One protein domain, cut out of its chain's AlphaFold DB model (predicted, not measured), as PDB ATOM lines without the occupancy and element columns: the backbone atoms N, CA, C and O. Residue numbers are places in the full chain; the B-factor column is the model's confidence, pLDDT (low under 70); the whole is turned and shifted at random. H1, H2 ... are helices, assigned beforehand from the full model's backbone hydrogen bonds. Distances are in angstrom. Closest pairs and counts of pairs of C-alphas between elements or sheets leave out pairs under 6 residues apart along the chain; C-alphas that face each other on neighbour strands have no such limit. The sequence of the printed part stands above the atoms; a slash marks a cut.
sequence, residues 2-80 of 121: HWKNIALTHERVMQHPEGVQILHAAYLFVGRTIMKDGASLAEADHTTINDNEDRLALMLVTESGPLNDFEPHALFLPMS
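Overview. This is residues 2 to 80 of the 121 residues of an uncharacterized protein of Physcomitrium patens (UniProt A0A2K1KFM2). An open arch: the long helix H2 makes the beam, H1 turns off at one end, H3 and H4 descend from the other, and short H5 sits beside H2. The printed part has 79 residues, all helix by class, in order H1 to H5, with no named strand. It is only just extended, close to loose, with a radius of gyration of the C-alphas of 17.4 A, spanning 47 by 36 by 18 A.

Along the chain. H1, residues 6 to 14, begins at C-alpha 6 (-61.455, -28.803, -42.514). H2, residues 17 to 36, is 28.6 A long. H3 is residues 38 to 42. H4, residues 51 to 63, is 17.8 A long. H5, residues 72 to 75, ends at C-alpha 75 (-43.801, -18.194, -19.202).

Arrangement. H1 and H2 only just touch, only at the corner, with 3 pairs of C-alphas within 8 A, the closest Val 13 and Gly 19 at 6.7 A; they are about perpendicular, at 74 degrees. H2 and H3 meet only through their link. H3 touches residues 58 to 62 of H4, the closest C-alphas being Ala 42 and Thr 62, 6.1 A. H5 only just touches residues 28 to 32 of H2, with 3 such pairs, the closest Arg 32 and Leu 75 at 6.5 A. H4 is apart from H2 and H5. In H1 to H4 every O i to N i+4 pair is within hydrogen-bond range; H5 is too short for one.

Size, cuts and confidence. The farthest C-alphas, Gln 15 and Asp 51, are 47.8 A apart. The printed part has no cut and no long link. Confidence is low, under 70, at residues 2 to 3 and 63 to 80.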
ATOM      1  N   HIS A   2     -57.857 -40.902 -40.591       52.28
ATOM      2  CA  HIS A   2     -58.103 -39.606 -39.946       52.28
ATOM      3  C   HIS A   2     -58.957 -38.740 -40.869       52.28
ATOM      4  O   HIS A   2     -58.460 -38.236 -41.873       52.28
ATOM      5  N   TRP A   3     -60.233 -38.560 -40.540       56.09
ATOM      6  CA  TRP A   3     -61.053 -37.555 -41.202       56.09
ATOM      7  C   TRP A   3     -60.806 -36.217 -40.489       56.09
ATOM      8  O   TRP A   3     -61.333 -35.946 -39.414       56.09
ATOM      9  N   LYS A   4     -59.926 -35.384 -41.047       82.25
ATOM     10  CA  LYS A   4     -59.864 -33.970 -40.660       82.25
ATOM     11  C   LYS A   4     -60.983 -33.257 -41.411       82.25
ATOM     12  O   LYS A   4     -60.895 -33.093 -42.624       82.25
ATOM     13  N   ASN A   5     -62.041 -32.852 -40.712       91.88
ATOM     14  CA  ASN A   5     -63.083 -32.031 -41.320       91.88
ATOM     15  C   ASN A   5     -62.678 -30.561 -41.285       91.88
ATOM     16  O   ASN A   5     -62.985 -29.829 -40.347       91.88
ATOM     17  N   ILE A   6     -61.974 -30.160 -42.341       92.50
ATOM     18  CA  ILE A   6     -61.455 -28.803 -42.514       92.50
ATOM     19  C   ILE A   6     -62.597 -27.778 -42.534       92.50
ATOM     20  O   ILE A   6     -62.426 -26.691 -41.993       92.50
ATOM     21  N   ALA A   7     -63.765 -28.123 -43.089       93.19
ATOM     22  CA  ALA A   7     -64.915 -27.221 -43.129       93.19
ATOM     23  C   ALA A   7     -65.413 -26.881 -41.714       93.19
ATOM     24  O   ALA A   7     -65.554 -25.705 -41.386       93.19
ATOM     25  N   LEU A   8     -65.568 -27.888 -40.845       92.62
ATOM     26  CA  LEU A   8     -65.940 -27.669 -39.442       92.62
ATOM     27  C   LEU A   8     -64.846 -26.943 -38.655       92.62
ATOM     28  O   LEU A   8     -65.159 -26.086 -37.833       92.62
ATOM     29  N   THR A   9     -63.567 -27.252 -38.893       90.38
ATOM     30  CA  THR A   9     -62.461 -26.520 -38.253       90.38
ATOM     31  C   THR A   9     -62.464 -25.050 -38.663       90.38
ATOM     32  O   THR A   9     -62.272 -24.175 -37.821       90.38
ATOM     33  N   HIS A  10     -62.714 -24.758 -39.938       91.50
ATOM     34  CA  HIS A  10     -62.796 -23.386 -40.412       91.50
ATOM     35  C   HIS A  10     -63.980 -22.645 -39.773       91.50
ATOM     36  O   HIS A  10     -63.782 -21.578 -39.200       91.50
ATOM     37  N   GLU A  11     -65.177 -23.239 -39.813       94.31
ATOM     38  CA  GLU A  11     -66.409 -22.667 -39.247       94.31
ATOM     39  C   GLU A  11     -66.302 -22.427 -37.733       94.31
ATOM     40  O   GLU A  11     -66.671 -21.367 -37.247       94.31
ATOM     41  N   ARG A  12     -65.796 -23.400 -36.967       91.94
ATOM     42  CA  ARG A  12     -65.862 -23.361 -35.495       91.94
ATOM     43  C   ARG A  12     -64.625 -22.797 -34.818       91.94
ATOM     44  O   ARG A  12     -64.721 -22.400 -33.662       91.94
ATOM     45  N   VAL A  13     -63.478 -22.792 -35.497       90.19
ATOM     46  CA  VAL A  13     -62.194 -22.398 -34.897       90.19
ATOM     47  C   VAL A  13     -61.578 -21.217 -35.638       90.19
ATOM     48  O   VAL A  13     -61.310 -20.195 -35.019       90.19
ATOM     49  N   MET A  14     -61.383 -21.309 -36.957       88.56
ATOM     50  CA  MET A  14     -60.659 -20.260 -37.700       88.56
ATOM     51  C   MET A  14     -61.448 -18.953 -37.820       88.56
ATOM     52  O   MET A  14     -60.851 -17.881 -37.830       88.56
ATOM     53  N   GLN A  15     -62.780 -19.027 -37.871       93.12
ATOM     54  CA  GLN A  15     -63.652 -17.847 -37.844       93.12
ATOM     55  C   GLN A  15     -63.761 -17.197 -36.453       93.12
ATOM     56  O   GLN A  15     -64.261 -16.079 -36.354       93.12
ATOM     57  N   HIS A  16     -63.267 -17.866 -35.407       91.88
ATOM     58  CA  HIS A  16     -63.354 -17.453 -34.006       91.88
ATOM     59  C   HIS A  16     -61.952 -17.310 -33.387       91.88
ATOM     60  O   HIS A  16     -61.552 -18.121 -32.540       91.88
ATOM     61  N   PRO A  17     -61.159 -16.304 -33.810       89.69
ATOM     62  CA  PRO A  17     -59.785 -16.124 -33.341       89.69
ATOM     63  C   PRO A  17     -59.687 -15.946 -31.817       89.69
ATOM     64  O   PRO A  17     -58.694 -16.350 -31.213       89.69
ATOM     65  N   GLU A  18     -60.720 -15.404 -31.174       89.50
ATOM     66  CA  GLU A  18     -60.834 -15.302 -29.720       89.50
ATOM     67  C   GLU A  18     -60.805 -16.673 -29.029       89.50
ATOM     68  O   GLU A  18     -60.158 -16.831 -27.994       89.50
ATOM     69  N   GLY A  19     -61.436 -17.690 -29.624       86.06
ATOM     70  CA  GLY A  19     -61.427 -19.054 -29.100       86.06
ATOM     71  C   GLY A  19     -60.033 -19.675 -29.157       86.06
ATOM     72  O   GLY A  19     -59.606 -20.336 -28.211       86.06
ATOM     73  N   VAL A  20     -59.285 -19.394 -30.228       88.12
ATOM     74  CA  VAL A  20     -57.887 -19.834 -30.379       88.12
ATOM     75  C   VAL A  20     -56.988 -19.166 -29.337       88.12
ATOM     76  O   VAL A  20     -56.147 -19.831 -28.735       88.12
ATOM     77  N   GLN A  21     -57.193 -17.874 -29.068       84.62
ATOM     78  CA  GLN A  21     -56.448 -17.155 -28.031       84.62
ATOM     79  C   GLN A  21     -56.739 -17.700 -26.629       84.62
ATOM     80  O   GLN A  21     -55.809 -17.896 -25.849       84.62
ATOM     81  N   ILE A  22     -58.008 -17.989 -26.319       86.50
ATOM     82  CA  ILE A  22     -58.399 -18.610 -25.045       86.50
ATOM     83  C   ILE A  22     -57.762 -19.993 -24.902       86.50
ATOM     84  O   ILE A  22     -57.236 -20.311 -23.838       86.50
ATOM     85  N   LEU A  23     -57.761 -20.801 -25.967       87.31
ATOM     86  CA  LEU A  23     -57.137 -22.122 -25.952       87.31
ATOM     87  C   LEU A  23     -55.624 -22.030 -25.712       87.31
ATOM     88  O   LEU A  23     -55.086 -22.766 -24.888       87.31
ATOM     89  N   HIS A  24     -54.949 -21.095 -26.382       85.50
ATOM     90  CA  HIS A  24     -53.526 -20.840 -26.173       85.50
ATOM     91  C   HIS A  24     -53.236 -20.367 -24.740       85.50
ATOM     92  O   HIS A  24     -52.287 -20.830 -24.109       85.50
ATOM     93  N   ALA A  25     -54.085 -19.500 -24.181       82.19
ATOM     94  CA  ALA A  25     -53.976 -19.088 -22.787       82.19
ATOM     95  C   ALA A  25     -54.180 -20.270 -21.821       82.19
ATOM     96  O   ALA A  25     -53.397 -20.442 -20.894       82.19
ATOM     97  N   ALA A  26     -55.171 -21.133 -22.044       85.88
ATOM     98  CA  ALA A  26     -55.371 -22.326 -21.220       85.88
ATOM     99  C   ALA A  26     -54.162 -23.279 -21.281       85.88
ATOM    100  O   ALA A  26     -53.710 -23.762 -20.244       85.88
ATOM    101  N   TYR A  27     -53.595 -23.486 -22.474       84.75
ATOM    102  CA  TYR A  27     -52.381 -24.280 -22.673       84.75
ATOM    103  C   TYR A  27     -51.197 -23.734 -21.861       84.75
ATOM    104  O   TYR A  27     -50.582 -24.469 -21.086       84.75
ATOM    105  N   LEU A  28     -50.919 -22.431 -21.972       83.44
ATOM    106  CA  LEU A  28     -49.846 -21.782 -21.216       83.44
ATOM    107  C   LEU A  28     -50.089 -21.822 -19.697       83.44
ATOM    108  O   LEU A  28     -49.143 -21.997 -18.930       83.44
ATOM    109  N   PHE A  29     -51.342 -21.690 -19.248       80.88
ATOM    110  CA  PHE A  29     -51.697 -21.763 -17.828       80.88
ATOM    111  C   PHE A  29     -51.399 -23.138 -17.224       80.88
ATOM    112  O   PHE A  29     -50.772 -23.233 -16.164       80.88
ATOM    113  N   VAL A  30     -51.836 -24.201 -17.904       83.75
ATOM    114  CA  VAL A  30     -51.598 -25.578 -17.461       83.75
ATOM    115  C   VAL A  30     -50.102 -25.884 -17.498       83.75
ATOM    116  O   VAL A  30     -49.566 -26.350 -16.497       83.75
ATOM    117  N   GLY A  31     -49.406 -25.517 -18.581       80.50
ATOM    118  CA  GLY A  31     -47.955 -25.686 -18.698       80.50
ATOM    119  C   GLY A  31     -47.185 -25.021 -17.554       80.50
ATOM    120  O   GLY A  31     -46.382 -25.669 -16.889       80.50
ATOM    121  N   ARG A  32     -47.500 -23.758 -17.236       78.06
ATOM    122  CA  ARG A  32     -46.870 -23.036 -16.117       78.06
ATOM    123  C   ARG A  32     -47.154 -23.681 -14.761       78.06
ATOM    124  O   ARG A  32     -46.261 -23.713 -13.919       78.06
ATOM    125  N   THR A  33     -48.371 -24.179 -14.538       78.62
ATOM    126  CA  THR A  33     -48.733 -24.879 -13.291       78.62
ATOM    127  C   THR A  33     -47.932 -26.169 -13.138       78.62
ATOM    128  O   THR A  33     -47.329 -26.386 -12.093       78.62
ATOM    129  N   ILE A  34     -47.832 -26.970 -14.203       79.81
ATOM    130  CA  ILE A  34     -47.041 -28.207 -14.202       79.81
ATOM    131  C   ILE A  34     -45.557 -27.906 -13.953       79.81
ATOM    132  O   ILE A  34     -44.919 -28.598 -13.170       79.81
ATOM    133  N   MET A  35     -45.006 -26.850 -14.564       76.50
ATOM    134  CA  MET A  35     -43.614 -26.447 -14.321       76.50
ATOM    135  C   MET A  35     -43.382 -25.958 -12.889       76.50
ATOM    136  O   MET A  35     -42.340 -26.241 -12.305       76.50
ATOM    137  N   LYS A  36     -44.343 -25.225 -12.317       77.94
ATOM    138  CA  LYS A  36     -44.266 -24.729 -10.938       77.94
ATOM    139  C   LYS A  36     -44.308 -25.871  -9.922       77.94
ATOM    140  O   LYS A  36     -43.529 -25.859  -8.974       77.94
ATOM    141  N   ASP A  37     -45.188 -26.843 -10.141       76.94
ATOM    142  CA  ASP A  37     -45.435 -27.953  -9.216       76.94
ATOM    143  C   ASP A  37     -44.697 -29.242  -9.634       76.94
ATOM    144  O   ASP A  37     -44.993 -30.328  -9.139       76.94
ATOM    145  N   GLY A  38     -43.707 -29.137 -10.527       74.75
ATOM    146  CA  GLY A  38     -42.975 -30.285 -11.075       74.75
ATOM    147  C   GLY A  38     -42.264 -31.129 -10.014       74.75
ATOM    148  O   GLY A  38     -42.232 -32.351 -10.124       74.75
ATOM    149  N   ALA A  39     -41.764 -30.500  -8.946       74.94
ATOM    150  CA  ALA A  39     -41.192 -31.217  -7.804       74.94
ATOM    151  C   ALA A  39     -42.242 -32.093  -7.095       74.94
ATOM    152  O   ALA A  39     -41.983 -33.255  -6.803       74.94
ATOM    153  N   SER A  40     -43.460 -31.574  -6.916       80.25
ATOM    154  CA  SER A  40     -44.579 -32.311  -6.319       80.25
ATOM    155  C   SER A  40     -45.018 -33.500  -7.180       80.25
ATOM    156  O   SER A  40     -45.473 -34.508  -6.649       80.25
ATOM    157  N   LEU A  41     -44.882 -33.405  -8.508       79.12
ATOM    158  CA  LEU A  41     -45.181 -34.507  -9.429       79.12
ATOM    159  C   LEU A  41     -44.146 -35.637  -9.349       79.12
ATOM    160  O   LEU A  41     -44.506 -36.800  -9.520       79.12
ATOM    161  N   ALA A  42     -42.881 -35.312  -9.071       77.56
ATOM    162  CA  ALA A  42     -41.825 -36.306  -8.869       77.56
ATOM    163  C   ALA A  42     -41.976 -37.066  -7.539       77.56
ATOM    164  O   ALA A  42     -41.579 -38.224  -7.446       77.56
ATOM    165  N   GLU A  43     -42.561 -36.423  -6.526       82.69
ATOM    166  CA  GLU A  43     -42.840 -37.016  -5.209       82.69
ATOM    167  C   GLU A  43     -44.189 -37.754  -5.142       82.69
ATOM    168  O   GLU A  43     -44.473 -38.431  -4.152       82.69
ATOM    169  N   ALA A  44     -45.034 -37.623  -6.170       84.38
ATOM    170  CA  ALA A  44     -46.335 -38.274  -6.216       84.38
ATOM    171  C   ALA A  44     -46.213 -39.802  -6.337       84.38
ATOM    172  O   ALA A  44     -45.271 -40.332  -6.925       84.38
ATOM    173  N   ASP A  45     -47.203 -40.507  -5.790       86.06
ATOM    174  CA  ASP A  45     -47.295 -41.956  -5.904       86.06
ATOM    175  C   ASP A  45     -47.791 -42.348  -7.303       86.06
ATOM    176  O   ASP A  45     -48.935 -42.070  -7.672       86.06
ATOM    177  N   HIS A  46     -46.907 -42.981  -8.075       84.75
ATOM    178  CA  HIS A  46     -47.194 -43.526  -9.406       84.75
ATOM    179  C   HIS A  46     -47.313 -45.054  -9.385       84.75
ATOM    180  O   HIS A  46     -47.263 -45.671 -10.446       84.75
ATOM    181  N   THR A  47     -47.412 -45.674  -8.203       88.44
ATOM    182  CA  THR A  47     -47.435 -47.134  -8.090       88.44
ATOM    183  C   THR A  47     -48.729 -47.727  -8.637       88.44
ATOM    184  O   THR A  47     -49.846 -47.287  -8.350       88.44
ATOM    185  N   THR A  48     -48.571 -48.765  -9.444       90.50
ATOM    186  CA  THR A  48     -49.642 -49.606  -9.957       90.50
ATOM    187  C   THR A  48     -49.293 -51.069  -9.674       90.50
ATOM    188  O   THR A  48     -48.590 -51.386  -8.720       90.50
ATOM    189  N   ILE A  49     -49.838 -52.008 -10.447       91.38
ATOM    190  CA  ILE A  49     -49.541 -53.440 -10.294       91.38
ATOM    191  C   ILE A  49     -48.223 -53.808 -11.009       91.38
ATOM    192  O   ILE A  49     -47.690 -54.895 -10.794       91.38
ATOM    193  N   ASN A  50     -47.700 -52.933 -11.876       92.62
ATOM    194  CA  ASN A  50     -46.567 -53.228 -12.748       92.62
ATOM    195  C   ASN A  50     -45.389 -52.276 -12.515       92.62
ATOM    196  O   ASN A  50     -45.257 -51.251 -13.184       92.62
ATOM    197  N   ASP A  51     -44.457 -52.702 -11.665       90.00
ATOM    198  CA  ASP A  51     -43.261 -51.939 -11.282       90.00
ATOM    199  C   ASP A  51     -42.433 -51.418 -12.477       90.00
ATOM    200  O   ASP A  51     -41.767 -50.383 -12.391       90.00
ATOM    201  N   ASN A  52     -42.444 -52.128 -13.613       90.00
ATOM    202  CA  ASN A  52     -41.718 -51.692 -14.808       90.00
ATOM    203  C   ASN A  52     -42.388 -50.493 -15.486       90.00
ATOM    204  O   ASN A  52     -41.684 -49.594 -15.949       90.00
ATOM    205  N   GLU A  53     -43.719 -50.480 -15.555       90.00
ATOM    206  CA  GLU A  53     -44.486 -49.352 -16.090       90.00
ATOM    207  C   GLU A  53     -44.436 -48.162 -15.136       90.00
ATOM    208  O   GLU A  53     -44.267 -47.039 -15.599       90.00
ATOM    209  N   ASP A  54     -44.449 -48.406 -13.827       90.00
ATOM    210  CA  ASP A  54     -44.342 -47.357 -12.810       90.00
ATOM    211  C   ASP A  54     -42.990 -46.644 -12.887       90.00
ATOM    212  O   ASP A  54     -42.909 -45.412 -12.882       90.00
ATOM    213  N   ARG A  55     -41.901 -47.411 -13.048       86.12
ATOM    214  CA  ARG A  55     -40.562 -46.844 -13.240       86.12
ATOM    215  C   ARG A  55     -40.478 -46.029 -14.529       86.12
ATOM    216  O   ARG A  55     -39.863 -44.965 -14.528       86.12
ATOM    217  N   LEU A  56     -41.084 -46.508 -15.617       88.12
ATOM    218  CA  LEU A  56     -41.148 -45.768 -16.880       88.12
ATOM    219  C   LEU A  56     -41.994 -44.495 -16.750       88.12
ATOM    220  O   LEU A  56     -41.587 -43.456 -17.258       88.12
ATOM    221  N   ALA A  57     -43.125 -44.546 -16.048       86.44
ATOM    222  CA  ALA A  57     -43.988 -43.396 -15.810       86.44
ATOM    223  C   ALA A  57     -43.266 -42.320 -14.991       86.44
ATOM    224  O   ALA A  57     -43.252 -41.160 -15.397       86.44
ATOM    225  N   LEU A  58     -42.585 -42.703 -13.906       85.56
ATOM    226  CA  LEU A  58     -41.789 -41.775 -13.104       85.56
ATOM    227  C   LEU A  58     -40.646 -41.159 -13.921       85.56
ATOM    228  O   LEU A  58     -40.428 -39.948 -13.857       85.56
ATOM    229  N   MET A  59     -39.944 -41.967 -14.724       85.06
ATOM    230  CA  MET A  59     -38.922 -41.465 -15.647       85.06
ATOM    231  C   MET A  59     -39.518 -40.466 -16.640       85.06
ATOM    232  O   MET A  59     -38.958 -39.397 -16.812       85.06
ATOM    233  N   LEU A  60     -40.679 -40.740 -17.237       84.12
ATOM    234  CA  LEU A  60     -41.324 -39.801 -18.155       84.12
ATOM    235  C   LEU A  60     -41.779 -38.523 -17.440       84.12
ATOM    236  O   LEU A  60     -41.517 -37.433 -17.929       84.12
ATOM    237  N   VAL A  61     -42.398 -38.600 -16.266       80.81
ATOM    238  CA  VAL A  61     -42.835 -37.401 -15.527       80.81
ATOM    239  C   VAL A  61     -41.647 -36.504 -15.147       80.81
ATOM    240  O   VAL A  61     -41.774 -35.280 -15.163       80.81
ATOM    241  N   THR A  62     -40.486 -37.099 -14.857       75.31
ATOM    242  CA  THR A  62     -39.265 -36.377 -14.454       75.31
ATOM    243  C   THR A  62     -38.387 -35.927 -15.631       75.31
ATOM    244  O   THR A  62     -37.887 -34.806 -15.612       75.31
ATOM    245  N   GLU A  63     -38.219 -36.757 -16.664       69.50
ATOM    246  CA  GLU A  63     -37.375 -36.512 -17.849       69.50
ATOM    247  C   GLU A  63     -38.130 -35.766 -18.962       69.50
ATOM    248  O   GLU A  63     -37.580 -34.859 -19.585       69.50
ATOM    249  N   SER A  64     -39.406 -36.108 -19.184       56.59
ATOM    250  CA  SER A  64     -40.311 -35.448 -20.145       56.59
ATOM    251  C   SER A  64     -41.191 -34.374 -19.507       56.59
ATOM    252  O   SER A  64     -42.185 -33.946 -20.101       56.59
ATOM    253  N   GLY A  65     -40.818 -33.899 -18.313       55.19
ATOM    254  CA  GLY A  65     -41.422 -32.696 -17.758       55.19
ATOM    255  C   GLY A  65     -41.462 -31.596 -18.835       55.19
ATOM    256  O   GLY A  65     -40.549 -31.528 -19.665       55.19
ATOM    257  N   PRO A  66     -42.476 -30.713 -18.853       52.28
ATOM    258  CA  PRO A  66     -42.622 -29.629 -19.840       52.28
ATOM    259  C   PRO A  66     -41.484 -28.581 -19.809       52.28
ATOM    260  O   PRO A  66     -41.641 -27.459 -20.265       52.28
ATOM    261  N   LEU A  67     -40.330 -28.920 -19.246       51.94
ATOM    262  CA  LEU A  67     -39.217 -28.057 -18.902       51.94
ATOM    263  C   LEU A  67     -38.223 -27.821 -20.044       51.94
ATOM    264  O   LEU A  67     -37.577 -26.781 -20.024       51.94
ATOM    265  N   ASN A  68     -38.094 -28.723 -21.025       51.22
ATOM    266  CA  ASN A  68     -37.069 -28.557 -22.071       51.22
ATOM    267  C   ASN A  68     -37.539 -27.764 -23.304       51.22
ATOM    268  O   ASN A  68     -36.729 -27.048 -23.883       51.22
ATOM    269  N   ASP A  69     -38.825 -27.835 -23.670       51.88
ATOM    270  CA  ASP A  69     -39.353 -27.203 -24.896       51.88
ATOM    271  C   ASP A  69     -40.249 -25.976 -24.645       51.88
ATOM    272  O   ASP A  69     -40.641 -25.288 -25.591       51.88
ATOM    273  N   PHE A  70     -40.594 -25.660 -23.391       56.31
ATOM    274  CA  PHE A  70     -41.269 -24.395 -23.105       56.31
ATOM    275  C   PHE A  70     -40.260 -23.253 -23.216       56.31
ATOM    276  O   PHE A  70     -39.408 -23.069 -22.347       56.31
ATOM    277  N   GLU A  71     -40.374 -22.457 -24.282       55.09
ATOM    278  CA  GLU A  71     -39.583 -21.238 -24.412       55.09
ATOM    279  C   GLU A  71     -39.774 -20.365 -23.156       55.09
ATOM    280  O   GLU A  71     -40.920 -20.054 -22.795       55.09
ATOM    281  N   PRO A  72     -38.684 -19.898 -22.515       52.72
ATOM    282  CA  PRO A  72     -38.754 -19.057 -21.321       52.72
ATOM    283  C   PRO A  72     -39.691 -17.860 -21.513       52.72
ATOM    284  O   PRO A  72     -40.410 -17.464 -20.601       52.72
ATOM    285  N   HIS A  73     -39.740 -17.316 -22.732       51.34
ATOM    286  CA  HIS A  73     -40.519 -16.138 -23.103       51.34
ATOM    287  C   HIS A  73     -42.041 -16.318 -22.982       51.34
ATOM    288  O   HIS A  73     -42.731 -15.360 -22.629       51.34
ATOM    289  N   ALA A  74     -42.572 -17.527 -23.185       51.81
ATOM    290  CA  ALA A  74     -44.005 -17.800 -23.049       51.81
ATOM    291  C   ALA A  74     -44.468 -17.851 -21.577       51.81
ATOM    292  O   ALA A  74     -45.637 -17.603 -21.274       51.81
ATOM    293  N   LEU A  75     -43.543 -18.111 -20.646       54.31
ATOM    294  CA  LEU A  75     -43.801 -18.194 -19.202       54.31
ATOM    295  C   LEU A  75     -43.848 -16.824 -18.512       54.31
ATOM    296  O   LEU A  75     -44.475 -16.696 -17.456       54.31
ATOM    297  N   PHE A  76     -43.234 -15.799 -19.115       53.06
ATOM    298  CA  PHE A  76     -43.221 -14.420 -18.605       53.06
ATOM    299  C   PHE A  76     -44.474 -13.612 -18.956       53.06
ATOM    300  O   PHE A  76     -44.605 -12.472 -18.507       53.06
ATOM    301  N   LEU A  77     -45.415 -14.173 -19.722       55.28
ATOM    302  CA  LEU A  77     -46.695 -13.517 -19.960       55.28
ATOM    303  C   LEU A  77     -47.439 -13.371 -18.619       55.28
ATOM    304  O   LEU A  77     -47.664 -14.377 -17.934       55.28
ATOM    305  N   PRO A  78     -47.833 -12.145 -18.218       51.00
ATOM    306  CA  PRO A  78     -48.649 -11.934 -17.036       51.00
ATOM    307  C   PRO A  78     -50.054 -12.429 -17.355       51.00
ATOM    308  O   PRO A  78     -50.942 -11.670 -17.741       51.00
ATOM    309  N   MET A  79     -50.265 -13.735 -17.237       51.84
ATOM    310  CA  MET A  79     -51.600 -14.282 -17.321       51.84
ATOM    311  C   MET A  79     -52.296 -13.989 -16.002       51.84
ATOM    312  O   MET A  79     -52.249 -14.767 -15.053       51.84
ATOM    313  N   SER A  80     -52.953 -12.835 -15.951       49.00
ATOM    314  CA  SER A  80     -53.864 -12.455 -14.880       49.00
ATOM    315  C   SER A  80     -55.159 -13.268 -14.972       49.00
ATOM    316  O   SER A  80     -56.273 -12.742 -15.010       49.00
TER     317      SER A  80